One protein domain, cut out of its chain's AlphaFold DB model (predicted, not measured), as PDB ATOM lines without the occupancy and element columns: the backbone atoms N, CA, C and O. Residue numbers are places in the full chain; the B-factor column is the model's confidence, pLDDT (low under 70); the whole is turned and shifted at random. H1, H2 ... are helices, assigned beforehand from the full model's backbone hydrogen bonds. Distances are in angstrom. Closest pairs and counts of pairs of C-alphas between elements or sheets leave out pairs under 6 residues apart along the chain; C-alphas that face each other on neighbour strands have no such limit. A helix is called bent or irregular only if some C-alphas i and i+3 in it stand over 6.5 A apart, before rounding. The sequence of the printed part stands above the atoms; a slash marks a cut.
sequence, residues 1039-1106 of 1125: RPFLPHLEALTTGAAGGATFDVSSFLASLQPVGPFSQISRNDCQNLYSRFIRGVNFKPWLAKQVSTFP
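AT A GLANCE: This is residues 1039 to 1106 of the 1125 residues of the protein "HulA protein" of Symbiodinium microadriaticum (UniProt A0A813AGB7). Short helices make a triangular frame with few contacts: H4 and H5 meet near their ends as a wide corner, and H1 and H2 together make the third side. H3 lies at one end of the long axis and the link from H1 to H2 turns back at the other. The printed part has 68 residues with five named helices, H1 to H5 in order along the chain, and no named strand; its class is all helix. It is only just compact, close to loose, with a radius of gyration of the C-alphas of 12.8 A, and elongated, spanning 39 by 22 by 20 A.

IN THESE COORDINATES: H1, residues 1039 to 1050, begins with C-alpha 1039 at (193.932, 169.312, 154.830) and is 17.9 A long. It is irregular: C-alphas 1040 and 1043 are 7.0 A apart. H2 is residues 1060 to 1066, 9.8 A. H3, residues 1071 to 1075, 8.6 A, is irregular too, with C-alphas 1072 and 1075 7.0 A apart. H4, residues 1078 to 1090, is 18.2 A long. H5, residues 1094 to 1104, 15.2 A, ends with C-alpha 1104 at (185.364, 182.324, 159.215).

HOW THE PARTS SIT: H1 touches H5 with residues 1045 to 1049 alone, at a steep tilt of 54 degrees; the closest C-alphas, of Thr 1049 and Val 1102, are 6.7 A apart. H1 and H2 are close but not clearly touching, 7.4 A between the closest C-alphas, of His 1044 and Phe 1063. H2 touches H4 at a shallow tilt of 26 degrees, opposite ways, the closest C-alphas, of Leu 1064 and Gln 1082, being 6.0 A apart. H3 touches no helix. H4 and H5 are about perpendicular, at 78 degrees, and close but not clearly touching, with the closest C-alphas, of Phe 1088 and Phe 1094, 6.2 A apart. H1 and H4 are apart. Each O i to N i+4 pair is within hydrogen-bond range in H2, H4 and H5, against 6 of 8 in H1 and 0 of 1 in H3, where 1 of 2 O i to N i+3 pairs is.

THE WHOLE: The two C-alphas farthest apart, of Ala 1053 and Gln 1075, are 40.2 A apart. The printed part has no cut, and no link is long. Mean pLDDT of the printed part is 76.9; residues 1049 to 1056, 1070 to 1072, 1074 to 1075 and 1103 to 1106 are under 70.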
ATOM      1  N   ARG A1039     192.770 169.143 153.940       85.19
ATOM      2  CA  ARG A1039     193.932 169.312 154.830       85.19
ATOM      3  C   ARG A1039     195.092 170.134 154.233       85.19
ATOM      4  O   ARG A1039     195.558 171.030 154.939       85.19
ATOM      5  N   PRO A1040     195.588 169.903 152.996       87.69
ATOM      6  CA  PRO A1040     196.773 170.614 152.502       87.69
ATOM      7  C   PRO A1040     196.569 172.121 152.317       87.69
ATOM      8  O   PRO A1040     197.548 172.858 152.215       87.69
ATOM      9  N   PHE A1041     195.322 172.604 152.285       87.44
ATOM     10  CA  PHE A1041     195.033 174.034 152.206       87.44
ATOM     11  C   PHE A1041     195.300 174.775 153.525       87.44
ATOM     12  O   PHE A1041     195.532 175.981 153.475       87.44
ATOM     13  N   LEU A1042     195.307 174.102 154.686       83.88
ATOM     14  CA  LEU A1042     195.371 174.770 155.998       83.88
ATOM     15  C   LEU A1042     196.576 175.720 156.174       83.88
ATOM     16  O   LEU A1042     196.329 176.879 156.501       83.88
ATOM     17  N   PRO A1043     197.841 175.344 155.879       82.56
ATOM     18  CA  PRO A1043     198.975 176.262 156.050       82.56
ATOM     19  C   PRO A1043     198.900 177.488 155.124       82.56
ATOM     20  O   PRO A1043     199.396 178.565 155.448       82.56
ATOM     21  N   HIS A1044     198.246 177.338 153.969       83.44
ATOM     22  CA  HIS A1044     198.032 178.424 153.012       83.44
ATOM     23  C   HIS A1044     196.861 179.329 153.434       83.44
ATOM     24  O   HIS A1044     196.917 180.533 153.205       83.44
ATOM     25  N   LEU A1045     195.834 178.792 154.105       81.00
ATOM     26  CA  LEU A1045     194.772 179.580 154.748       81.00
ATOM     27  C   LEU A1045     195.310 180.378 155.947       81.00
ATOM     28  O   LEU A1045     194.984 181.557 156.092       81.00
ATOM     29  N   GLU A1046     196.190 179.784 156.757       76.69
ATOM     30  CA  GLU A1046     196.890 180.479 157.846       76.69
ATOM     31  C   GLU A1046     197.752 181.632 157.309       76.69
ATOM     32  O   GLU A1046     197.637 182.761 157.790       76.69
ATOM     33  N   ALA A1047     198.540 181.407 156.253       75.12
ATOM     34  CA  ALA A1047     199.325 182.462 155.603       75.12
ATOM     35  C   ALA A1047     198.453 183.599 155.021       75.12
ATOM     36  O   ALA A1047     198.818 184.771 155.114       75.12
ATOM     37  N   LEU A1048     197.280 183.279 154.459       74.19
ATOM     38  CA  LEU A1048     196.329 184.275 153.939       74.19
ATOM     39  C   LEU A1048     195.619 185.090 155.027       74.19
ATOM     40  O   LEU A1048     195.178 186.204 154.749       74.19
ATOM     41  N   THR A1049     195.481 184.548 156.236       67.94
ATOM     42  CA  THR A1049     194.748 185.192 157.343       67.94
ATOM     43  C   THR A1049     195.648 185.868 158.376       67.94
ATOM     44  O   THR A1049     195.180 186.761 159.080       67.94
ATOM     45  N   THR A1050     196.934 185.511 158.423       65.19
ATOM     46  CA  THR A1050     197.968 186.174 159.240       65.19
ATOM     47  C   THR A1050     198.793 187.210 158.463       65.19
ATOM     48  O   THR A1050     199.511 188.004 159.070       65.19
ATOM     49  N   GLY A1051     198.692 187.247 157.129       56.59
ATOM     50  CA  GLY A1051     199.379 188.239 156.300       56.59
ATOM     51  C   GLY A1051     198.928 189.674 156.602       56.59
ATOM     52  O   GLY A1051     197.741 189.992 156.516       56.59
ATOM     53  N   ALA A1052     199.887 190.550 156.923       43.38
ATOM     54  CA  ALA A1052     199.639 191.946 157.288       43.38
ATOM     55  C   ALA A1052     198.784 192.698 156.245       43.38
ATOM     56  O   ALA A1052     198.871 192.435 155.046       43.38
ATOM     57  N   ALA A1053     197.963 193.642 156.722       47.47
ATOM     58  CA  ALA A1053     196.829 194.261 156.024       47.47
ATOM     59  C   ALA A1053     197.107 194.753 154.580       47.47
ATOM     60  O   ALA A1053     197.369 195.934 154.349       47.47
ATOM     61  N   GLY A1054     197.001 193.852 153.593       44.81
ATOM     62  CA  GLY A1054     197.478 194.138 152.236       44.81
ATOM     63  C   GLY A1054     197.155 193.100 151.157       44.81
ATOM     64  O   GLY A1054     198.006 192.821 150.322       44.81
ATOM     65  N   GLY A1055     195.938 192.541 151.132       54.88
ATOM     66  CA  GLY A1055     195.403 191.880 149.926       54.88
ATOM     67  C   GLY A1055     196.155 190.635 149.433       54.88
ATOM     68  O   GLY A1055     196.299 190.457 148.223       54.88
ATOM     69  N   ALA A1056     196.622 189.778 150.346       60.66
ATOM     70  CA  ALA A1056     197.243 188.501 149.996       60.66
ATOM     71  C   ALA A1056     196.309 187.631 149.126       60.66
ATOM     72  O   ALA A1056     195.104 187.543 149.372       60.66
ATOM     73  N   THR A1057     196.865 186.981 148.100       71.31
ATOM     74  CA  THR A1057     196.131 186.096 147.182       71.31
ATOM     75  C   THR A1057     196.685 184.675 147.240       71.31
ATOM     76  O   THR A1057     197.867 184.463 147.500       71.31
ATOM     77  N   PHE A1058     195.815 183.681 147.037       83.75
ATOM     78  CA  PHE A1058     196.190 182.267 147.104       83.75
ATOM     79  C   PHE A1058     197.114 181.894 145.933       83.75
ATOM     80  O   PHE A1058     196.654 181.814 144.789       83.75
ATOM     81  N   ASP A1059     198.401 181.647 146.200       86.06
ATOM     82  CA  ASP A1059     199.328 181.183 145.164       86.06
ATOM     83  C   ASP A1059     199.152 179.686 144.883       86.06
ATOM     84  O   ASP A1059     199.698 178.808 145.554       86.06
ATOM     85  N   VAL A1060     198.423 179.420 143.803       87.12
ATOM     86  CA  VAL A1060     198.225 178.091 143.219       87.12
ATOM     87  C   VAL A1060     199.560 177.402 142.885       87.12
ATOM     88  O   VAL A1060     199.632 176.176 142.922       87.12
ATOM     89  N   SER A1061     200.619 178.155 142.575       85.81
ATOM     90  CA  SER A1061     201.920 177.618 142.154       85.81
ATOM     91  C   SER A1061     202.675 177.008 143.337       85.81
ATOM     92  O   SER A1061     203.017 175.825 143.299       85.81
ATOM     93  N   SER A1062     202.868 177.784 144.409       85.88
ATOM     94  CA  SER A1062     203.402 177.319 145.694       85.88
ATOM     95  C   SER A1062     202.564 176.174 146.267       85.88
ATOM     96  O   SER A1062     203.110 175.132 146.636       85.88
ATOM     97  N   PHE A1063     201.231 176.303 146.249       90.56
ATOM     98  CA  PHE A1063     200.335 175.249 146.714       90.56
ATOM     99  C   PHE A1063     200.549 173.924 145.965       90.56
ATOM    100  O   PHE A1063     200.887 172.920 146.593       90.56
ATOM    101  N   LEU A1064     200.432 173.911 144.631       88.94
ATOM    102  CA  LEU A1064     200.601 172.685 143.842       88.94
ATOM    103  C   LEU A1064     202.025 172.115 143.953       88.94
ATOM    104  O   LEU A1064     202.190 170.894 143.931       88.94
ATOM    105  N   ALA A1065     203.049 172.957 144.127       86.25
ATOM    106  CA  ALA A1065     204.414 172.508 144.403       86.25
ATOM    107  C   ALA A1065     204.558 171.850 145.789       86.25
ATOM    108  O   ALA A1065     205.312 170.886 145.921       86.25
ATOM    109  N   SER A1066     203.822 172.318 146.803       85.62
ATOM    110  CA  SER A1066     203.843 171.753 148.161       85.62
ATOM    111  C   SER A1066     203.131 170.397 148.291       85.62
ATOM    112  O   SER A1066     203.434 169.641 149.213       85.62
ATOM    113  N   LEU A1067     202.234 170.047 147.357       85.69
ATOM    114  CA  LEU A1067     201.459 168.804 147.416       85.69
ATOM    115  C   LEU A1067     202.328 167.537 147.401       85.69
ATOM    116  O   LEU A1067     203.220 167.368 146.560       85.69
ATOM    117  N   GLN A1068     201.969 166.608 148.291       77.56
ATOM    118  CA  GLN A1068     202.442 165.227 148.345       77.56
ATOM    119  C   GLN A1068     201.243 164.279 148.543       77.56
ATOM    120  O   GLN A1068     200.304 164.642 149.254       77.56
ATOM    121  N   PRO A1069     201.249 163.078 147.937       72.94
ATOM    122  CA  PRO A1069     200.238 162.049 148.187       72.94
ATOM    123  C   PRO A1069     200.344 161.517 149.628       72.94
ATOM    124  O   PRO A1069     201.351 160.923 150.004       72.94
ATOM    125  N   VAL A1070     199.310 161.745 150.447       66.50
ATOM    126  CA  VAL A1070     199.250 161.355 151.872       66.50
ATOM    127  C   VAL A1070     197.849 160.870 152.262       66.50
ATOM    128  O   VAL A1070     196.864 161.196 151.597       66.50
ATOM    129  N   GLY A1071     197.745 160.099 153.350       67.81
ATOM    130  CA  GLY A1071     196.464 159.558 153.822       67.81
ATOM    131  C   GLY A1071     195.825 158.622 152.779       67.81
ATOM    132  O   GLY A1071     196.546 157.784 152.229       67.81
ATOM    133  N   PRO A1072     194.524 158.765 152.450       63.66
ATOM    134  CA  PRO A1072     193.878 157.982 151.389       63.66
ATOM    135  C   PRO A1072     194.599 158.145 150.047       63.66
ATOM    136  O   PRO A1072     194.867 157.181 149.339       63.66
ATOM    137  N   PHE A1073     195.038 159.368 149.747       71.88
ATOM    138  CA  PHE A1073     195.722 159.712 148.503       71.88
ATOM    139  C   PHE A1073     197.181 159.228 148.446       71.88
ATOM    140  O   PHE A1073     197.888 159.580 147.510       71.88
ATOM    141  N   SER A1074     197.658 158.428 149.406       66.81
ATOM    142  CA  SER A1074     199.017 157.855 149.393       66.81
ATOM    143  C   SER A1074     199.263 156.853 148.255       66.81
ATOM    144  O   SER A1074     200.410 156.665 147.855       66.81
ATOM    145  N   GLN A1075     198.207 156.232 147.718       65.81
ATOM    146  CA  GLN A1075     198.297 155.249 146.628       65.81
ATOM    147  C   GLN A1075     198.334 155.878 145.221       65.81
ATOM    148  O   GLN A1075     198.680 155.194 144.260       65.81
ATOM    149  N   ILE A1076     197.991 157.165 145.076       70.88
ATOM    150  CA  ILE A1076     197.923 157.842 143.769       70.88
ATOM    151  C   ILE A1076     199.226 158.587 143.457       70.88
ATOM    152  O   ILE A1076     199.944 159.024 144.360       70.88
ATOM    153  N   SER A1077     199.555 158.768 142.174       79.75
ATOM    154  CA  SER A1077     200.794 159.467 141.824       79.75
ATOM    155  C   SER A1077     200.724 160.953 142.198       79.75
ATOM    156  O   SER A1077     199.660 161.579 142.201       79.75
ATOM    157  N   ARG A1078     201.886 161.564 142.465       79.62
ATOM    158  CA  ARG A1078     201.975 163.004 142.762       79.62
ATOM    159  C   ARG A1078     201.421 163.874 141.624       79.62
ATOM    160  O   ARG A1078     200.849 164.922 141.905       79.62
ATOM    161  N   ASN A1079     201.538 163.421 140.373       79.81
ATOM    162  CA  ASN A1079     200.960 164.089 139.204       79.81
ATOM    163  C   ASN A1079     199.424 164.077 139.245       79.81
ATOM    164  O   ASN A1079     198.790 165.095 138.983       79.81
ATOM    165  N   ASP A1080     198.826 162.944 139.609       78.75
ATOM    166  CA  ASP A1080     197.369 162.766 139.575       78.75
ATOM    167  C   ASP A1080     196.711 163.441 140.783       78.75
ATOM    168  O   ASP A1080     195.666 164.078 140.652       78.75
ATOM    169  N   CYS A1081     197.409 163.442 141.924       82.19
ATOM    170  CA  CYS A1081     197.132 164.322 143.052       82.19
ATOM    171  C   CYS A1081     197.138 165.797 142.602       82.19
ATOM    172  O   CYS A1081     196.112 166.473 142.680       82.19
ATOM    173  N   GLN A1082     198.239 166.300 142.028       85.81
ATOM    174  CA  GLN A1082     198.312 167.677 141.513       85.81
ATOM    175  C   GLN A1082     197.216 167.994 140.477       85.81
ATOM    176  O   GLN A1082     196.705 169.114 140.461       85.81
ATOM    177  N   ASN A1083     196.807 167.023 139.655       84.69
ATOM    178  CA  ASN A1083     195.711 167.158 138.694       84.69
ATOM    179  C   ASN A1083     194.347 167.333 139.391       84.69
ATOM    180  O   ASN A1083     193.646 168.301 139.090       84.69
ATOM    181  N   LEU A1084     194.004 166.481 140.369       84.88
ATOM    182  CA  LEU A1084     192.779 166.599 141.176       84.88
ATOM    183  C   LEU A1084     192.670 167.985 141.829       84.88
ATOM    184  O   LEU A1084     191.684 168.699 141.637       84.88
ATOM    185  N   TYR A1085     193.714 168.404 142.547       90.75
ATOM    186  CA  TYR A1085     193.738 169.712 143.202       90.75
ATOM    187  C   TYR A1085     193.688 170.870 142.187       90.75
ATOM    188  O   TYR A1085     193.024 171.875 142.436       90.75
ATOM    189  N   SER A1086     194.318 170.736 141.012       88.38
ATOM    190  CA  SER A1086     194.229 171.740 139.940       88.38
ATOM    191  C   SER A1086     192.821 171.831 139.332       88.38
ATOM    192  O   SER A1086     192.351 172.938 139.060       88.38
ATOM    193  N   ARG A1087     192.117 170.700 139.161       88.50
ATOM    194  CA  ARG A1087     190.707 170.657 138.730       88.50
ATOM    195  C   ARG A1087     189.796 171.307 139.772       88.50
ATOM    196  O   ARG A1087     189.037 172.195 139.400       88.50
ATOM    197  N   PHE A1088     189.946 170.989 141.061       90.12
ATOM    198  CA  PHE A1088     189.202 171.648 142.146       90.12
ATOM    199  C   PHE A1088     189.407 173.173 142.165       90.12
ATOM    200  O   PHE A1088     188.432 173.920 142.143       90.12
ATOM    201  N   ILE A1089     190.661 173.645 142.120       90.00
ATOM    202  CA  ILE A1089     191.012 175.079 142.147       90.00
ATOM    203  C   ILE A1089     190.456 175.850 140.935       90.00
ATOM    204  O   ILE A1089     190.108 177.029 141.045       90.00
ATOM    205  N   ARG A1090     190.362 175.196 139.771       84.94
ATOM    206  CA  ARG A1090     189.731 175.748 138.557       84.94
ATOM    207  C   ARG A1090     188.203 175.635 138.573       84.94
ATOM    208  O   ARG A1090     187.540 176.389 137.861       84.94
ATOM    209  N   GLY A1091     187.665 174.703 139.354       82.75
ATOM    210  CA  GLY A1091     186.248 174.401 139.487       82.75
ATOM    211  C   GLY A1091     185.442 175.491 140.193       82.75
ATOM    212  O   GLY A1091     185.965 176.413 140.821       82.75
ATOM    213  N   VAL A1092     184.116 175.377 140.106       82.25
ATOM    214  CA  VAL A1092     183.187 176.369 140.680       82.25
ATOM    215  C   VAL A1092     183.127 176.356 142.208       82.25
ATOM    216  O   VAL A1092     182.693 177.342 142.799       82.25
ATOM    217  N   ASN A1093     183.567 175.268 142.847       85.50
ATOM    218  CA  ASN A1093     183.480 175.074 144.295       85.50
ATOM    219  C   ASN A1093     184.570 175.831 145.064       85.50
ATOM    220  O   ASN A1093     184.304 176.354 146.145       85.50
ATOM    221  N   PHE A1094     185.776 175.952 144.501       89.00
ATOM    222  CA  PHE A1094     186.925 176.502 145.220       89.00
ATOM    223  C   PHE A1094     186.767 177.980 145.595       89.00
ATOM    224  O   PHE A1094     187.059 178.347 146.728       89.00
ATOM    225  N   LYS A1095     186.278 178.844 144.692       84.12
ATOM    226  CA  LYS A1095     186.187 180.293 144.975       84.12
ATOM    227  C   LYS A1095     185.174 180.640 146.085       84.12
ATOM    228  O   LYS A1095     185.561 181.393 146.978       84.12
ATOM    229  N   PRO A1096     183.926 180.121 146.088       79.25
ATOM    230  CA  PRO A1096     182.992 180.348 147.193       79.25
ATOM    231  C   PRO A1096     183.479 179.727 148.505       79.25
ATOM    232  O   PRO A1096     183.406 180.380 149.543       79.25
ATOM    233  N   TRP A1097     184.038 178.510 148.455       84.38
ATOM    234  CA  TRP A1097     184.605 177.841 149.627       84.38
ATOM    235  C   TRP A1097     185.762 178.640 150.245       84.38
ATOM    236  O   TRP A1097     185.728 178.925 151.438       84.38
ATOM    237  N   LEU A1098     186.734 179.083 149.439       84.12
ATOM    238  CA  LEU A1098     187.873 179.884 149.896       84.12
ATOM    239  C   LEU A1098     187.414 181.218 150.500       84.12
ATOM    240  O   LEU A1098     187.908 181.611 151.552       84.12
ATOM    241  N   ALA A1099     186.451 181.899 149.870       78.75
ATOM    242  CA  ALA A1099     185.899 183.148 150.393       78.75
ATOM    243  C   ALA A1099     185.181 182.944 151.740       78.75
ATOM    244  O   ALA A1099     185.380 183.738 152.658       78.75
ATOM    245  N   LYS A1100     184.403 181.858 151.879       74.50
ATOM    246  CA  LYS A1100     183.774 181.465 153.147       74.50
ATOM    247  C   LYS A1100     184.841 181.209 154.212       74.50
ATOM    248  O   LYS A1100     184.808 181.861 155.250       74.50
ATOM    249  N   GLN A1101     185.828 180.361 153.918       76.38
ATOM    250  CA  GLN A1101     186.913 180.024 154.842       76.38
ATOM    251  C   GLN A1101     187.698 181.262 155.294       76.38
ATOM    252  O   GLN A1101     187.794 181.494 156.490       76.38
ATOM    253  N   VAL A1102     188.154 182.131 154.386       73.56
ATOM    254  CA  VAL A1102     188.870 183.376 154.748       73.56
ATOM    255  C   VAL A1102     188.016 184.333 155.604       73.56
ATOM    256  O   VAL A1102     188.570 185.155 156.334       73.56
ATOM    257  N   SER A1103     186.681 184.223 155.567       67.00
ATOM    258  CA  SER A1103     185.777 185.004 156.429       67.00
ATOM    259  C   SER A1103     185.482 184.376 157.800       67.00
ATOM    260  O   SER A1103     185.120 185.111 158.717       67.00
ATOM    261  N   THR A1104     185.640 183.056 157.959       63.69
ATOM    262  CA  THR A1104     185.364 182.324 159.215       63.69
ATOM    263  C   THR A1104     186.605 181.785 159.925       63.69
ATOM    264  O   THR A1104     186.502 181.385 161.081       63.69
ATOM    265  N   PHE A1105     187.768 181.755 159.269       61.38
ATOM    266  CA  PHE A1105     189.013 181.280 159.871       61.38
ATOM    267  C   PHE A1105     189.394 182.185 161.057       61.38
ATOM    268  O   PHE A1105     189.406 183.413 160.903       61.38
ATOM    269  N   PRO A1106     189.694 181.629 162.244       53.75
ATOM    270  CA  PRO A1106     189.948 182.435 163.427       53.75
ATOM    271  C   PRO A1106     191.238 183.242 163.256       53.75
ATOM    272  O   PRO A1106     192.341 182.695 163.249       53.75
TER     273      PRO A1106